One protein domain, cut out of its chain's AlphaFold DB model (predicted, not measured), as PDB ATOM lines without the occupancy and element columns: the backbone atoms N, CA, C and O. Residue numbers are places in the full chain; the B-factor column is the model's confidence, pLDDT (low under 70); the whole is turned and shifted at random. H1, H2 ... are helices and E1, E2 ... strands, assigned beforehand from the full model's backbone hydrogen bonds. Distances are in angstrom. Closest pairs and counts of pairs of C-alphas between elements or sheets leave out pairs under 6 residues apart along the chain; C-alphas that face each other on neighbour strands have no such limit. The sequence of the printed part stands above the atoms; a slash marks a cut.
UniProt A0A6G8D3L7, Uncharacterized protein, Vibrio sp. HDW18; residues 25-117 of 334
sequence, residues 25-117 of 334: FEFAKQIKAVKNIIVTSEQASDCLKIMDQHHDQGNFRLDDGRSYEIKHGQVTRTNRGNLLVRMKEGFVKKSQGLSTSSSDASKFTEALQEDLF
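What this domain is: This is residues 25 to 117 of the 334 residues of an uncharacterized protein of Vibrio sp. HDW18 (UniProt A0A6G8D3L7). A small sheet of three antiparallel strands has H4 packed along one face, and H2 packs in turn on H4; the other face of the sheet has no named helix on it. Past one end of this sheet-and-helix body H3 runs crosswise to the long axis, and H1 lies farther out still, at the far tip of the printed part. The printed part has 93 residues, with four named helices and three named strands in the order H1 H2 E1 E2 E3 H3 H4; the sheet's order is E1 - E2 - E3, all antiparallel, and the class is mixed, helices and strands. The whole is compact, with a radius of gyration of the C-alphas of 13.9 A, yet only just elongated, with spans of 45 by 23 by 21 A.

Where its parts are: Find C-alpha 25 at (22.507, 11.799, -13.391); from there H1 takes residues 25 to 31. H2 follows at residues 41 to 49, 12.2 A from first to last C-alpha. Next come the strands: E1, residues 57 to 61, 14.0 A; E2, residues 67 to 71, 13.5 A; and E3, residues 74 to 79, 15.5 A. H3, the longest helix, starts at C-alpha 83, at (16.517, 24.924, -24.230), and covers residues 83 to 95 in 18.5 A. H4, residues 104 to 114, measures 15.3 A and ends at C-alpha 114, at (15.384, 52.763, -8.855).

How they stand to each other: Start at the sheet, a meander in which each strand is the antiparallel neighbour of the one before. In the hairpin of E1 and E2, look at N 60 and O 68, 2.9 A apart and within hydrogen-bond range; in the hairpin of E2 and E3, look at N 69 and O 76, 2.8 A. H4 is on one face of this sheet, which gives two layers, a helix and a sheet. It lies over E3 at a height over the sheet of 7.7 A and runs along the strands, at 25 degrees to E3 on the local plane; their closest C-alphas are those of Val 75 and Thr 109, 4.9 A apart. H2 is not on the sheet but touches H4 at a steep tilt of 67 degrees, the same way, with the C-alphas of Ser 45 and Ala 111 closest at 5.2 A. H3 is not on the sheet, and H1 is close to it but not clearly touching: their closest C-alphas, of Ile 31 and Lys 88, are 7.0 A apart, and their lines are about perpendicular at 74 degrees. In H1, H2, H3 and H4 every O i to N i+4 pair is within hydrogen-bond range.

The domain as a whole: The two C-alphas farthest apart are those of Phe 25 and Phe 117, 47.2 A. The printed part has no cut, and no link is long. The mean pLDDT of the printed part is 70.3; look for values under 70 at residues 25 to 37, 41 to 42, 50 to 56, 92, 95 to 102 and 114 to 117.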
ATOM      1  N   PHE A  25      21.629  11.679 -14.557       46.56
ATOM      2  CA  PHE A  25      22.507  11.799 -13.391       46.56
ATOM      3  C   PHE A  25      23.606  12.844 -13.606       46.56
ATOM      4  O   PHE A  25      23.770  13.716 -12.752       46.56
ATOM      5  N   GLU A  26      24.288  12.826 -14.754       53.12
ATOM      6  CA  GLU A  26      25.213  13.895 -15.178       53.12
ATOM      7  C   GLU A  26      24.516  15.266 -15.161       53.12
ATOM      8  O   GLU A  26      24.995  16.214 -14.534       53.12
ATOM      9  N   PHE A  27      23.320  15.358 -15.753       52.03
ATOM     10  CA  PHE A  27      22.547  16.601 -15.794       52.03
ATOM     11  C   PHE A  27      22.187  17.125 -14.391       52.03
ATOM     12  O   PHE A  27      22.376  18.311 -14.108       52.03
ATOM     13  N   ALA A  28      21.736  16.256 -13.479       47.56
ATOM     14  CA  ALA A  28      21.450  16.630 -12.091       47.56
ATOM     15  C   ALA A  28      22.710  17.077 -11.323       47.56
ATOM     16  O   ALA A  28      22.647  17.997 -10.500       47.56
ATOM     17  N   LYS A  29      23.867  16.469 -11.614       50.41
ATOM     18  CA  LYS A  29      25.162  16.816 -11.011       50.41
ATOM     19  C   LYS A  29      25.649  18.192 -11.478       50.41
ATOM     20  O   LYS A  29      26.051  19.001 -10.645       50.41
ATOM     21  N   GLN A  30      25.508  18.499 -12.770       50.97
ATOM     22  CA  GLN A  30      25.796  19.827 -13.328       50.97
ATOM     23  C   GLN A  30      24.834  20.917 -12.824       50.97
ATOM     24  O   GLN A  30      25.226  22.076 -12.723       50.97
ATOM     25  N   ILE A  31      23.581  20.580 -12.497       48.03
ATOM     26  CA  ILE A  31      22.602  21.539 -11.953       48.03
ATOM     27  C   ILE A  31      22.965  21.987 -10.532       48.03
ATOM     28  O   ILE A  31      22.848  23.172 -10.226       48.03
ATOM     29  N   LYS A  32      23.455  21.080  -9.674       45.72
ATOM     30  CA  LYS A  32      23.795  21.396  -8.271       45.72
ATOM     31  C   LYS A  32      24.893  22.457  -8.101       45.72
ATOM     32  O   LYS A  32      25.010  23.019  -7.017       45.72
ATOM     33  N   ALA A  33      25.681  22.729  -9.143       44.88
ATOM     34  CA  ALA A  33      26.772  23.704  -9.119       44.88
ATOM     35  C   ALA A  33      26.358  25.136  -9.524       44.88
ATOM     36  O   ALA A  33      27.149  26.060  -9.358       44.88
ATOM     37  N   VAL A  34      25.151  25.349 -10.068       49.94
ATOM     38  CA  VAL A  34      24.798  26.620 -10.729       49.94
ATOM     39  C   VAL A  34      23.807  27.438  -9.901       49.94
ATOM     40  O   VAL A  34      22.596  27.363 -10.098       49.94
ATOM     41  N   LYS A  35      24.338  28.300  -9.023       53.50
ATOM     42  CA  LYS A  35      23.569  29.407  -8.420       53.50
ATOM     43  C   LYS A  35      23.308  30.560  -9.412       53.50
ATOM     44  O   LYS A  35      22.392  31.343  -9.203       53.50
ATOM     45  N   ASN A  36      24.065  30.630 -10.511       57.56
ATOM     46  CA  ASN A  36      24.269  31.856 -11.298       57.56
ATOM     47  C   ASN A  36      23.316  32.042 -12.503       57.56
ATOM     48  O   ASN A  36      23.600  32.849 -13.379       57.56
ATOM     49  N   ILE A  37      22.214  31.285 -12.604       68.62
ATOM     50  CA  ILE A  37      21.239  31.426 -13.714       68.62
ATOM     51  C   ILE A  37      20.086  32.384 -13.371       68.62
ATOM     52  O   ILE A  37      19.397  32.862 -14.268       68.62
ATOM     53  N   ILE A  38      19.872  32.718 -12.102       71.06
ATOM     54  CA  ILE A  38      18.876  33.720 -11.704       71.06
ATOM     55  C   ILE A  38      19.621  34.997 -11.356       71.06
ATOM     56  O   ILE A  38      20.499  34.970 -10.501       71.06
ATOM     57  N   VAL A  39      19.251  36.097 -12.008       73.38
ATOM     58  CA  VAL A  39      19.817  37.417 -11.716       73.38
ATOM     59  C   VAL A  39      19.233  37.908 -10.386       73.38
ATOM     60  O   VAL A  39      18.010  37.851 -10.205       73.38
ATOM     61  N   THR A  40      20.069  38.332  -9.436       73.12
ATOM     62  CA  THR A  40      19.635  39.034  -8.207       73.12
ATOM     63  C   THR A  40      19.359  40.517  -8.495       73.12
ATOM     64  O   THR A  40      19.630  40.987  -9.593       73.12
ATOM     65  N   SER A  41      18.787  41.277  -7.554       67.44
ATOM     66  CA  SER A  41      18.553  42.717  -7.802       67.44
ATOM     67  C   SER A  41      19.860  43.516  -7.786       67.44
ATOM     68  O   SER A  41      20.065  44.352  -8.656       67.44
ATOM     69  N   GLU A  42      20.781  43.162  -6.888       69.00
ATOM     70  CA  GLU A  42      22.178  43.617  -6.874       69.00
ATOM     71  C   GLU A  42      22.862  43.378  -8.234       69.00
ATOM     72  O   GLU A  42      23.262  44.329  -8.897       69.00
ATOM     73  N   GLN A  43      22.855  42.136  -8.739       77.00
ATOM     74  CA  GLN A  43      23.406  41.808 -10.063       77.00
ATOM     75  C   GLN A  43      22.710  42.558 -11.206       77.00
ATOM     76  O   GLN A  43      23.357  42.904 -12.191       77.00
ATOM     77  N   ALA A  44      21.399  42.799 -11.108       77.88
ATOM     78  CA  ALA A  44      20.678  43.580 -12.106       77.88
ATOM     79  C   ALA A  44      21.127  45.050 -12.102       77.88
ATOM     80  O   ALA A  44      21.352  45.608 -13.174       77.88
ATOM     81  N   SER A  45      21.311  45.642 -10.919       75.00
ATOM     82  CA  SER A  45      21.843  46.996 -10.745       75.00
ATOM     83  C   SER A  45      23.280  47.102 -11.265       75.00
ATOM     84  O   SER A  45      23.563  47.980 -12.074       75.00
ATOM     85  N   ASP A  46      24.163  46.170 -10.905       76.50
ATOM     86  CA  ASP A  46      25.556  46.157 -11.367       76.50
ATOM     87  C   ASP A  46      25.662  46.013 -12.890       76.50
ATOM     88  O   ASP A  46      26.390  46.764 -13.540       76.50
ATOM     89  N   CYS A  47      24.890  45.096 -13.488       74.94
ATOM     90  CA  CYS A  47      24.827  44.958 -14.942       74.94
ATOM     91  C   CYS A  47      24.371  46.254 -15.630       74.94
ATOM     92  O   CYS A  47      24.917  46.593 -16.676       74.94
ATOM     93  N   LEU A  48      23.399  46.978 -15.063       75.06
ATOM     94  CA  LEU A  48      22.897  48.228 -15.642       75.06
ATOM     95  C   LEU A  48      23.861  49.405 -15.435       75.06
ATOM     96  O   LEU A  48      24.058  50.179 -16.367       75.06
ATOM     97  N   LYS A  49      24.538  49.494 -14.284       72.06
ATOM     98  CA  LYS A  49      25.586  50.498 -14.012       72.06
ATOM     99  C   LYS A  49      26.782  50.367 -14.959       72.06
ATOM    100  O   LYS A  49      27.345  51.368 -15.386       72.06
ATOM    101  N   ILE A  50      27.152  49.140 -15.334       66.44
ATOM    102  CA  ILE A  50      28.211  48.877 -16.328       66.44
ATOM    103  C   ILE A  50      27.794  49.320 -17.748       66.44
ATOM    104  O   ILE A  50      28.651  49.534 -18.604       66.44
ATOM    105  N   MET A  51      26.493  49.478 -18.014       65.06
ATOM    106  CA  MET A  51      25.942  49.843 -19.325       65.06
ATOM    107  C   MET A  51      25.716  51.357 -19.525       65.06
ATOM    108  O   MET A  51      25.094  51.743 -20.517       65.06
ATOM    109  N   ASP A  52      26.171  52.211 -18.603       57.97
ATOM    110  CA  ASP A  52      25.765  53.619 -18.540       57.97
ATOM    111  C   ASP A  52      26.183  54.485 -19.753       57.97
ATOM    112  O   ASP A  52      27.349  54.549 -20.149       57.97
ATOM    113  N   GLN A  53      25.174  55.170 -20.305       48.09
ATOM    114  CA  GLN A  53      25.163  56.612 -20.635       48.09
ATOM    115  C   GLN A  53      23.785  57.051 -21.169       48.09
ATOM    116  O   GLN A  53      23.492  58.247 -21.242       48.09
ATOM    117  N   HIS A  54      22.921  56.101 -21.558       53.00
ATOM    118  CA  HIS A  54      21.615  56.346 -22.192       53.00
ATOM    119  C   HIS A  54      20.507  55.441 -21.607       53.00
ATOM    120  O   HIS A  54      19.928  54.618 -22.314       53.00
ATOM    121  N   HIS A  55      20.212  55.603 -20.310       61.06
ATOM    122  CA  HIS A  55      19.329  54.756 -19.479       61.06
ATOM    123  C   HIS A  55      17.905  54.438 -20.016       61.06
ATOM    124  O   HIS A  55      17.230  53.571 -19.467       61.06
ATOM    125  N   ASP A  56      17.432  55.057 -21.100       61.38
ATOM    126  CA  ASP A  56      16.069  54.854 -21.613       61.38
ATOM    127  C   ASP A  56      15.939  53.810 -22.738       61.38
ATOM    128  O   ASP A  56      14.826  53.322 -22.987       61.38
ATOM    129  N   GLN A  57      17.024  53.496 -23.463       71.56
ATOM    130  CA  GLN A  57      16.982  52.665 -24.678       71.56
ATOM    131  C   GLN A  57      18.268  51.857 -24.912       71.56
ATOM    132  O   GLN A  57      19.369  52.395 -24.864       71.56
ATOM    133  N   GLY A  58      18.140  50.573 -25.263       82.06
ATOM    134  CA  GLY A  58      19.299  49.738 -25.598       82.06
ATOM    135  C   GLY A  58      18.997  48.244 -25.702       82.06
ATOM    136  O   GLY A  58      17.876  47.802 -25.474       82.06
ATOM    137  N   ASN A  59      20.008  47.445 -26.037       84.19
ATOM    138  CA  ASN A  59      19.941  45.982 -26.019       84.19
ATOM    139  C   ASN A  59      21.168  45.424 -25.296       84.19
ATOM    140  O   ASN A  59      22.280  45.891 -25.532       84.19
ATOM    141  N   PHE A  60      20.981  44.396 -24.468       83.06
ATOM    142  CA  PHE A  60      22.075  43.729 -23.763       83.06
ATOM    143  C   PHE A  60      21.899  42.213 -23.700       83.06
ATOM    144  O   PHE A  60      20.844  41.654 -24.027       83.06
ATOM    145  N   ARG A  61      22.976  41.528 -23.319       83.50
ATOM    146  CA  ARG A  61      23.050  40.072 -23.272       83.50
ATOM    147  C   ARG A  61      23.840  39.627 -22.049       83.50
ATOM    148  O   ARG A  61      24.898  40.178 -21.784       83.50
ATOM    149  N   LEU A  62      23.324  38.625 -21.349       82.44
ATOM    150  CA  LEU A  62      24.008  37.969 -20.234       82.44
ATOM    151  C   LEU A  62      24.929  36.857 -20.748       82.44
ATOM    152  O   LEU A  62      24.712  36.326 -21.841       82.44
ATOM    153  N   ASP A  63      25.902  36.449 -19.934       78.00
ATOM    154  CA  ASP A  63      26.897  35.424 -20.291       78.00
ATOM    155  C   ASP A  63      26.279  34.053 -20.622       78.00
ATOM    156  O   ASP A  63      26.797  33.307 -21.453       78.00
ATOM    157  N   ASP A  64      25.117  33.728 -20.044       74.88
ATOM    158  CA  ASP A  64      24.342  32.524 -20.388       74.88
ATOM    159  C   ASP A  64      23.579  32.623 -21.726       74.88
ATOM    160  O   ASP A  64      22.882  31.694 -22.153       74.88
ATOM    161  N   GLY A  65      23.727  33.754 -22.412       77.00
ATOM    162  CA  GLY A  65      23.217  34.011 -23.742       77.00
ATOM    163  C   GLY A  65      21.786  34.541 -23.804       77.00
ATOM    164  O   GLY A  65      21.321  34.751 -24.931       77.00
ATOM    165  N   ARG A  66      21.099  34.765 -22.670       85.81
ATOM    166  CA  ARG A  66      19.809  35.486 -22.613       85.81
ATOM    167  C   ARG A  66      19.983  36.937 -23.064       85.81
ATOM    168  O   ARG A  66      20.982  37.563 -22.728       85.81
ATOM    169  N   SER A  67      19.005  37.474 -23.793       83.31
ATOM    170  CA  SER A  67      19.039  38.849 -24.317       83.31
ATOM    171  C   SER A  67      17.819  39.641 -23.880       83.31
ATOM    172  O   SER A  67      16.724  39.081 -23.746       83.31
ATOM    173  N   TYR A  68      18.034  40.936 -23.686       88.38
ATOM    174  CA  TYR A  68      17.073  41.886 -23.151       88.38
ATOM    175  C   TYR A  68      17.141  43.198 -23.936       88.38
ATOM    176  O   TYR A  68      18.197  43.570 -24.445       88.38
ATOM    177  N   GLU A  69      16.011  43.887 -24.023       87.38
ATOM    178  CA  GLU A  69      15.853  45.181 -24.679       87.38
ATOM    179  C   GLU A  69      15.239  46.177 -23.697       87.38
ATOM    180  O   GLU A  69      14.222  45.878 -23.066       87.38
ATOM    181  N   ILE A  70      15.857  47.350 -23.588       84.62
ATOM    182  CA  ILE A  70      15.380  48.494 -22.818       84.62
ATOM    183  C   ILE A  70      14.615  49.419 -23.767       84.62
ATOM    184  O   ILE A  70      15.154  49.827 -24.800       84.62
ATOM    185  N   LYS A  71      13.369  49.748 -23.421       79.44
ATOM    186  CA  LYS A  71      12.506  50.698 -24.137       79.44
ATOM    187  C   LYS A  71      11.689  51.509 -23.138       79.44
ATOM    188  O   LYS A  71      10.830  50.948 -22.464       79.44
ATOM    189  N   HIS A  72      11.906  52.824 -23.098       75.69
ATOM    190  CA  HIS A  72      11.136  53.771 -22.273       75.69
ATOM    191  C   HIS A  72      11.142  53.399 -20.777       75.69
ATOM    192  O   HIS A  72      10.089  53.318 -20.145       75.69
ATOM    193  N   GLY A  73      12.318  53.081 -20.228       72.06
ATOM    194  CA  GLY A  73      12.457  52.680 -18.822       72.06
ATOM    195  C   GLY A  73      11.849  51.311 -18.475       72.06
ATOM    196  O   GLY A  73      11.695  50.995 -17.297       72.06
ATOM    197  N   GLN A  74      11.489  50.485 -19.465       79.38
ATOM    198  CA  GLN A  74      11.099  49.085 -19.268       79.38
ATOM    199  C   GLN A  74      12.091  48.139 -19.934       79.38
ATOM    200  O   GLN A  74      12.493  48.352 -21.078       79.38
ATOM    201  N   VAL A  75      12.434  47.055 -19.241       84.12
ATOM    202  CA  VAL A  75      13.294  45.993 -19.762       84.12
ATOM    203  C   VAL A  75      12.439  44.790 -20.141       84.12
ATOM    204  O   VAL A  75      11.650  44.279 -19.349       84.12
ATOM    205  N   THR A  76      12.605  44.302 -21.367       86.06
ATOM    206  CA  THR A  76      11.871  43.152 -21.908       86.06
ATOM    207  C   THR A  76      12.844  42.073 -22.373       86.06
ATOM    208  O   THR A  76      13.888  42.363 -22.948       86.06
ATOM    209  N   ARG A  77      12.546  40.795 -22.110       86.38
ATOM    210  CA  ARG A  77      13.431  39.678 -22.489       86.38
ATOM    211  C   ARG A  77      13.181  39.265 -23.940       86.38
ATOM    212  O   ARG A  77      12.225  38.543 -24.219       86.38
ATOM    213  N   THR A  78      14.063  39.681 -24.845       85.81
ATOM    214  CA  THR A  78      13.992  39.380 -26.285       85.81
ATOM    215  C   THR A  78      14.457  37.965 -26.625       85.81
ATOM    216  O   THR A  78      13.951  37.365 -27.571       85.81
ATOM    217  N   ASN A  79      15.362  37.376 -25.832       83.94
ATOM    218  CA  ASN A  79      15.792  35.988 -26.007       83.94
ATOM    219  C   ASN A  79      15.756  35.209 -24.684       83.94
ATOM    220  O   ASN A  79      16.364  35.587 -23.680       83.94
ATOM    221  N   ARG A  80      15.071  34.059 -24.693       77.19
ATOM    222  CA  ARG A  80      14.983  33.167 -23.529       77.19
ATOM    223  C   ARG A  80      16.230  32.298 -23.313       77.19
ATOM    224  O   ARG A  80      16.278  31.601 -22.305       77.19
ATOM    225  N   GLY A  81      17.223  32.352 -24.197       76.50
ATOM    226  CA  GLY A  81      18.365  31.439 -24.191       76.50
ATOM    227  C   GLY A  81      18.007  30.070 -24.781       76.50
ATOM    228  O   GLY A  81      16.867  29.805 -25.190       76.50
ATOM    229  N   ASN A  82      18.992  29.173 -24.844       78.38
ATOM    230  CA  ASN A  82      18.787  27.831 -25.392       78.38
ATOM    231  C   ASN A  82      17.844  26.979 -24.500       78.38
ATOM    232  O   ASN A  82      17.428  27.384 -23.412       78.38
ATOM    233  N   LEU A  83      17.436  25.797 -24.980       74.19
ATOM    234  CA  LEU A  83      16.517  24.924 -24.230       74.19
ATOM    235  C   LEU A  83      17.095  24.489 -22.870       74.19
ATOM    236  O   LEU A  83      16.358  24.428 -21.888       74.19
ATOM    237  N   LEU A  84      18.409  24.254 -22.809       74.19
ATOM    238  CA  LEU A  84      19.120  23.845 -21.598       74.19
ATOM    239  C   LEU A  84      19.066  24.939 -20.520       74.19
ATOM    240  O   LEU A  84      18.748  24.642 -19.371       74.19
ATOM    241  N   VAL A  85      19.310  26.200 -20.895       75.81
ATOM    242  CA  VAL A  85      19.208  27.374 -20.010       75.81
ATOM    243  C   VAL A  85      17.785  27.518 -19.477       75.81
ATOM    244  O   VAL A  85      17.607  27.602 -18.268       75.81
ATOM    245  N   ARG A  86      16.762  27.429 -20.341       75.75
ATOM    246  CA  ARG A  86      15.347  27.501 -19.923       75.75
ATOM    247  C   ARG A  86      14.946  26.394 -18.940       75.75
ATOM    248  O   ARG A  86      14.232  26.659 -17.976       75.75
ATOM    249  N   MET A  87      15.394  25.159 -19.173       75.00
ATOM    250  CA  MET A  87      15.131  24.034 -18.266       75.00
ATOM    251  C   MET A  87      15.850  24.202 -16.922       75.00
ATOM    252  O   MET A  87      15.243  23.966 -15.879       75.00
ATOM    253  N   LYS A  88      17.112  24.655 -16.938       76.12
ATOM    254  CA  LYS A  88      17.873  24.971 -15.720       76.12
ATOM    255  C   LYS A  88      17.214  26.107 -14.932       76.12
ATOM    256  O   LYS A  88      16.979  25.945 -13.743       76.12
ATOM    257  N   GLU A  89      16.832  27.200 -15.589       75.12
ATOM    258  CA  GLU A  89      16.143  28.349 -14.986       75.12
ATOM    259  C   GLU A  89      14.858  27.936 -14.251       75.12
ATOM    260  O   GLU A  89      14.678  28.281 -13.083       75.12
ATOM    261  N   GLY A  90      13.992  27.145 -14.895       74.56
ATOM    262  CA  GLY A  90      12.763  26.648 -14.271       74.56
ATOM    263  C   GLY A  90      13.015  25.734 -13.063       74.56
ATOM    264  O   GLY A  90      12.275  25.804 -12.082       74.56
ATOM    265  N   PHE A  91      14.072  24.914 -13.103       74.12
ATOM    266  CA  PHE A  91      14.460  24.066 -11.975       74.12
ATOM    267  C   PHE A  91      15.022  24.883 -10.804       74.12
ATOM    268  O   PHE A  91      14.590  24.684  -9.670       74.12
ATOM    269  N   VAL A  92      15.945  25.820 -11.065       69.81
ATOM    270  CA  VAL A  92      16.557  26.647 -10.011       69.81
ATOM    271  C   VAL A  92      15.486  27.495  -9.322       69.81
ATOM    272  O   VAL A  92      15.422  27.461  -8.095       69.81
ATOM    273  N   LYS A  93      14.576  28.144 -10.070       70.69
ATOM    274  CA  LYS A  93      13.457  28.912  -9.485       70.69
ATOM    275  C   LYS A  93      12.625  28.047  -8.542       70.69
ATOM    276  O   LYS A  93      12.492  28.379  -7.369       70.69
ATOM    277  N   LYS A  94      12.185  26.873  -9.013       71.44
ATOM    278  CA  LYS A  94      11.412  25.925  -8.199       71.44
ATOM    279  C   LYS A  94      12.169  25.454  -6.949       71.44
ATOM    280  O   LYS A  94      11.550  25.274  -5.906       71.44
ATOM    281  N   SER A  95      13.490  25.272  -7.030       67.62
ATOM    282  CA  SER A  95      14.326  24.906  -5.874       67.62
ATOM    283  C   SER A  95      14.535  26.042  -4.862       67.62
ATOM    284  O   SER A  95      14.870  25.770  -3.716       67.62
ATOM    285  N   GLN A  96      14.314  27.294  -5.273       61.47
ATOM    286  CA  GLN A  96      14.392  28.497  -4.436       61.47
ATOM    287  C   GLN A  96      13.008  28.978  -3.957       61.47
ATOM    288  O   GLN A  96      12.899  30.079  -3.430       61.47
ATOM    289  N   GLY A  97      11.942  28.198  -4.182       61.66
ATOM    290  CA  GLY A  97      10.560  28.594  -3.871       61.66
ATOM    291  C   GLY A  97       9.959  29.634  -4.828       61.66
ATOM    292  O   GLY A  97       8.780  29.950  -4.720       61.66
ATOM    293  N   LEU A  98      10.727  30.128  -5.804       61.22
ATOM    294  CA  LEU A  98      10.286  31.156  -6.743       61.22
ATOM    295  C   LEU A  98       9.324  30.591  -7.794       61.22
ATOM    296  O   LEU A  98       9.526  29.497  -8.339       61.22
ATOM    297  N   SER A  99       8.322  31.393  -8.159       63.09
ATOM    298  CA  SER A  99       7.436  31.087  -9.279       63.09
ATOM    299  C   SER A  99       8.227  30.975 -10.588       63.09
ATOM    300  O   SER A  99       9.196  31.696 -10.841       63.09
ATOM    301  N   THR A 100       7.802  30.076 -11.478       57.66
ATOM    302  CA  THR A 100       8.413  29.946 -12.812       57.66
ATOM    303  C   THR A 100       8.170  31.179 -13.694       57.66
ATOM    304  O   THR A 100       8.892  31.368 -14.677       57.66
ATOM    305  N   SER A 101       7.200  32.026 -13.325       55.19
ATOM    306  CA  SER A 101       6.825  33.297 -13.957       55.19
ATOM    307  C   SER A 101       7.678  34.500 -13.532       55.19
ATOM    308  O   SER A 101       7.744  35.457 -14.303       55.19
ATOM    309  N   SER A 102       8.357  34.469 -12.374       58.06
ATOM    310  CA  SER A 102       9.276  35.538 -11.941       58.06
ATOM    311  C   SER A 102      10.334  35.788 -13.019       58.06
ATOM    312  O   SER A 102      11.149  34.909 -13.302       58.06
ATOM    313  N   SER A 103      10.304  36.943 -13.688       74.56
ATOM    314  CA  SER A 103      11.148  37.196 -14.861       74.56
ATOM    315  C   SER A 103      12.310  38.116 -14.505       74.56
ATOM    316  O   SER A 103      12.106  39.145 -13.865       74.56
ATOM    317  N   ASP A 104      13.522  37.793 -14.968       81.06
ATOM    318  CA  ASP A 104      14.691  38.659 -14.735       81.06
ATOM    319  C   ASP A 104      14.469  40.060 -15.330       81.06
ATOM    320  O   ASP A 104      14.973  41.042 -14.811       81.06
ATOM    321  N   ALA A 105      13.657  40.159 -16.389       80.69
ATOM    322  CA  ALA A 105      13.283  41.417 -17.024       80.69
ATOM    323  C   ALA A 105      12.531  42.376 -16.080       80.69
ATOM    324  O   ALA A 105      12.716  43.584 -16.192       80.69
ATOM    325  N   SER A 106      11.752  41.867 -15.115       79.75
ATOM    326  CA  SER A 106      11.149  42.714 -14.070       79.75
ATOM    327  C   SER A 106      12.217  43.250 -13.127       79.75
ATOM    328  O   SER A 106      12.246  44.443 -12.877       79.75
ATOM    329  N   LYS A 107      13.172  42.410 -12.710       80.12
ATOM    330  CA  LYS A 107      14.288  42.823 -11.843       80.12
ATOM    331  C   LYS A 107      15.179  43.870 -12.509       80.12
ATOM    332  O   LYS A 107      15.556  44.842 -11.872       80.12
ATOM    333  N   PHE A 108      15.468  43.707 -13.802       80.56
ATOM    334  CA  PHE A 108      16.149  44.734 -14.593       80.56
ATOM    335  C   PHE A 108      15.296  45.996 -14.768       80.56
ATOM    336  O   PHE A 108      15.845  47.086 -14.772       80.56
ATOM    337  N   THR A 109      13.970  45.885 -14.888       77.62
ATOM    338  CA  THR A 109      13.077  47.057 -14.946       77.62
ATOM    339  C   THR A 109      13.053  47.809 -13.616       77.62
ATOM    340  O   THR A 109      13.163  49.026 -13.610       77.62
ATOM    341  N   GLU A 110      12.963  47.095 -12.494       74.00
ATOM    342  CA  GLU A 110      13.020  47.649 -11.141       74.00
ATOM    343  C   GLU A 110      14.367  48.340 -10.900       74.00
ATOM    344  O   GLU A 110      14.384  49.527 -10.597       74.00
ATOM    345  N   ALA A 111      15.488  47.653 -11.143       76.75
ATOM    346  CA  ALA A 111      16.828  48.222 -10.990       76.75
ATOM    347  C   ALA A 111      17.078  49.434 -11.909       76.75
ATOM    348  O   ALA A 111      17.726  50.386 -11.491       76.75
ATOM    349  N   LEU A 112      16.529  49.438 -13.130       75.12
ATOM    350  CA  LEU A 112      16.613  50.588 -14.035       75.12
ATOM    351  C   LEU A 112      15.803  51.790 -13.532       75.12
ATOM    352  O   LEU A 112      16.186  52.933 -13.760       75.12
ATOM    353  N   GLN A 113      14.668  51.536 -12.883       71.06
ATOM    354  CA  GLN A 113      13.781  52.580 -12.382       71.06
ATOM    355  C   GLN A 113      14.217  53.117 -11.011       71.06
ATOM    356  O   GLN A 113      13.976  54.289 -10.738       71.06
ATOM    357  N   GLU A 114      14.892  52.321 -10.172       64.88
ATOM    358  CA  GLU A 114      15.384  52.763  -8.855       64.88
ATOM    359  C   GLU A 114      16.319  53.980  -8.941       64.88
ATOM    360  O   GLU A 114      16.124  54.925  -8.173       64.88
ATOM    361  N   ASP A 115      17.238  54.002  -9.915       58.69
ATOM    362  CA  ASP A 115      18.154  55.129 -10.167       58.69
ATOM    363  C   ASP A 115      17.462  56.335 -10.851       58.69
ATOM    364  O   ASP A 115      17.966  57.458 -10.805       58.69
ATOM    365  N   LEU A 116      16.287  56.135 -11.469       55.97
ATOM    366  CA  LEU A 116      15.497  57.187 -12.132       55.97
ATOM    367  C   LEU A 116      14.470  57.860 -11.204       55.97
ATOM    368  O   LEU A 116      13.929  58.915 -11.544       55.97
ATOM    369  N   PHE A 117      14.169  57.269 -10.044       55.53
ATOM    370  CA  PHE A 117      13.235  57.851  -9.086       55.53
ATOM    371  C   PHE A 117      13.920  58.880  -8.186       55.53
ATOM    372  O   PHE A 117      14.841  58.579  -7.433       55.53
TER     373      PHE A 117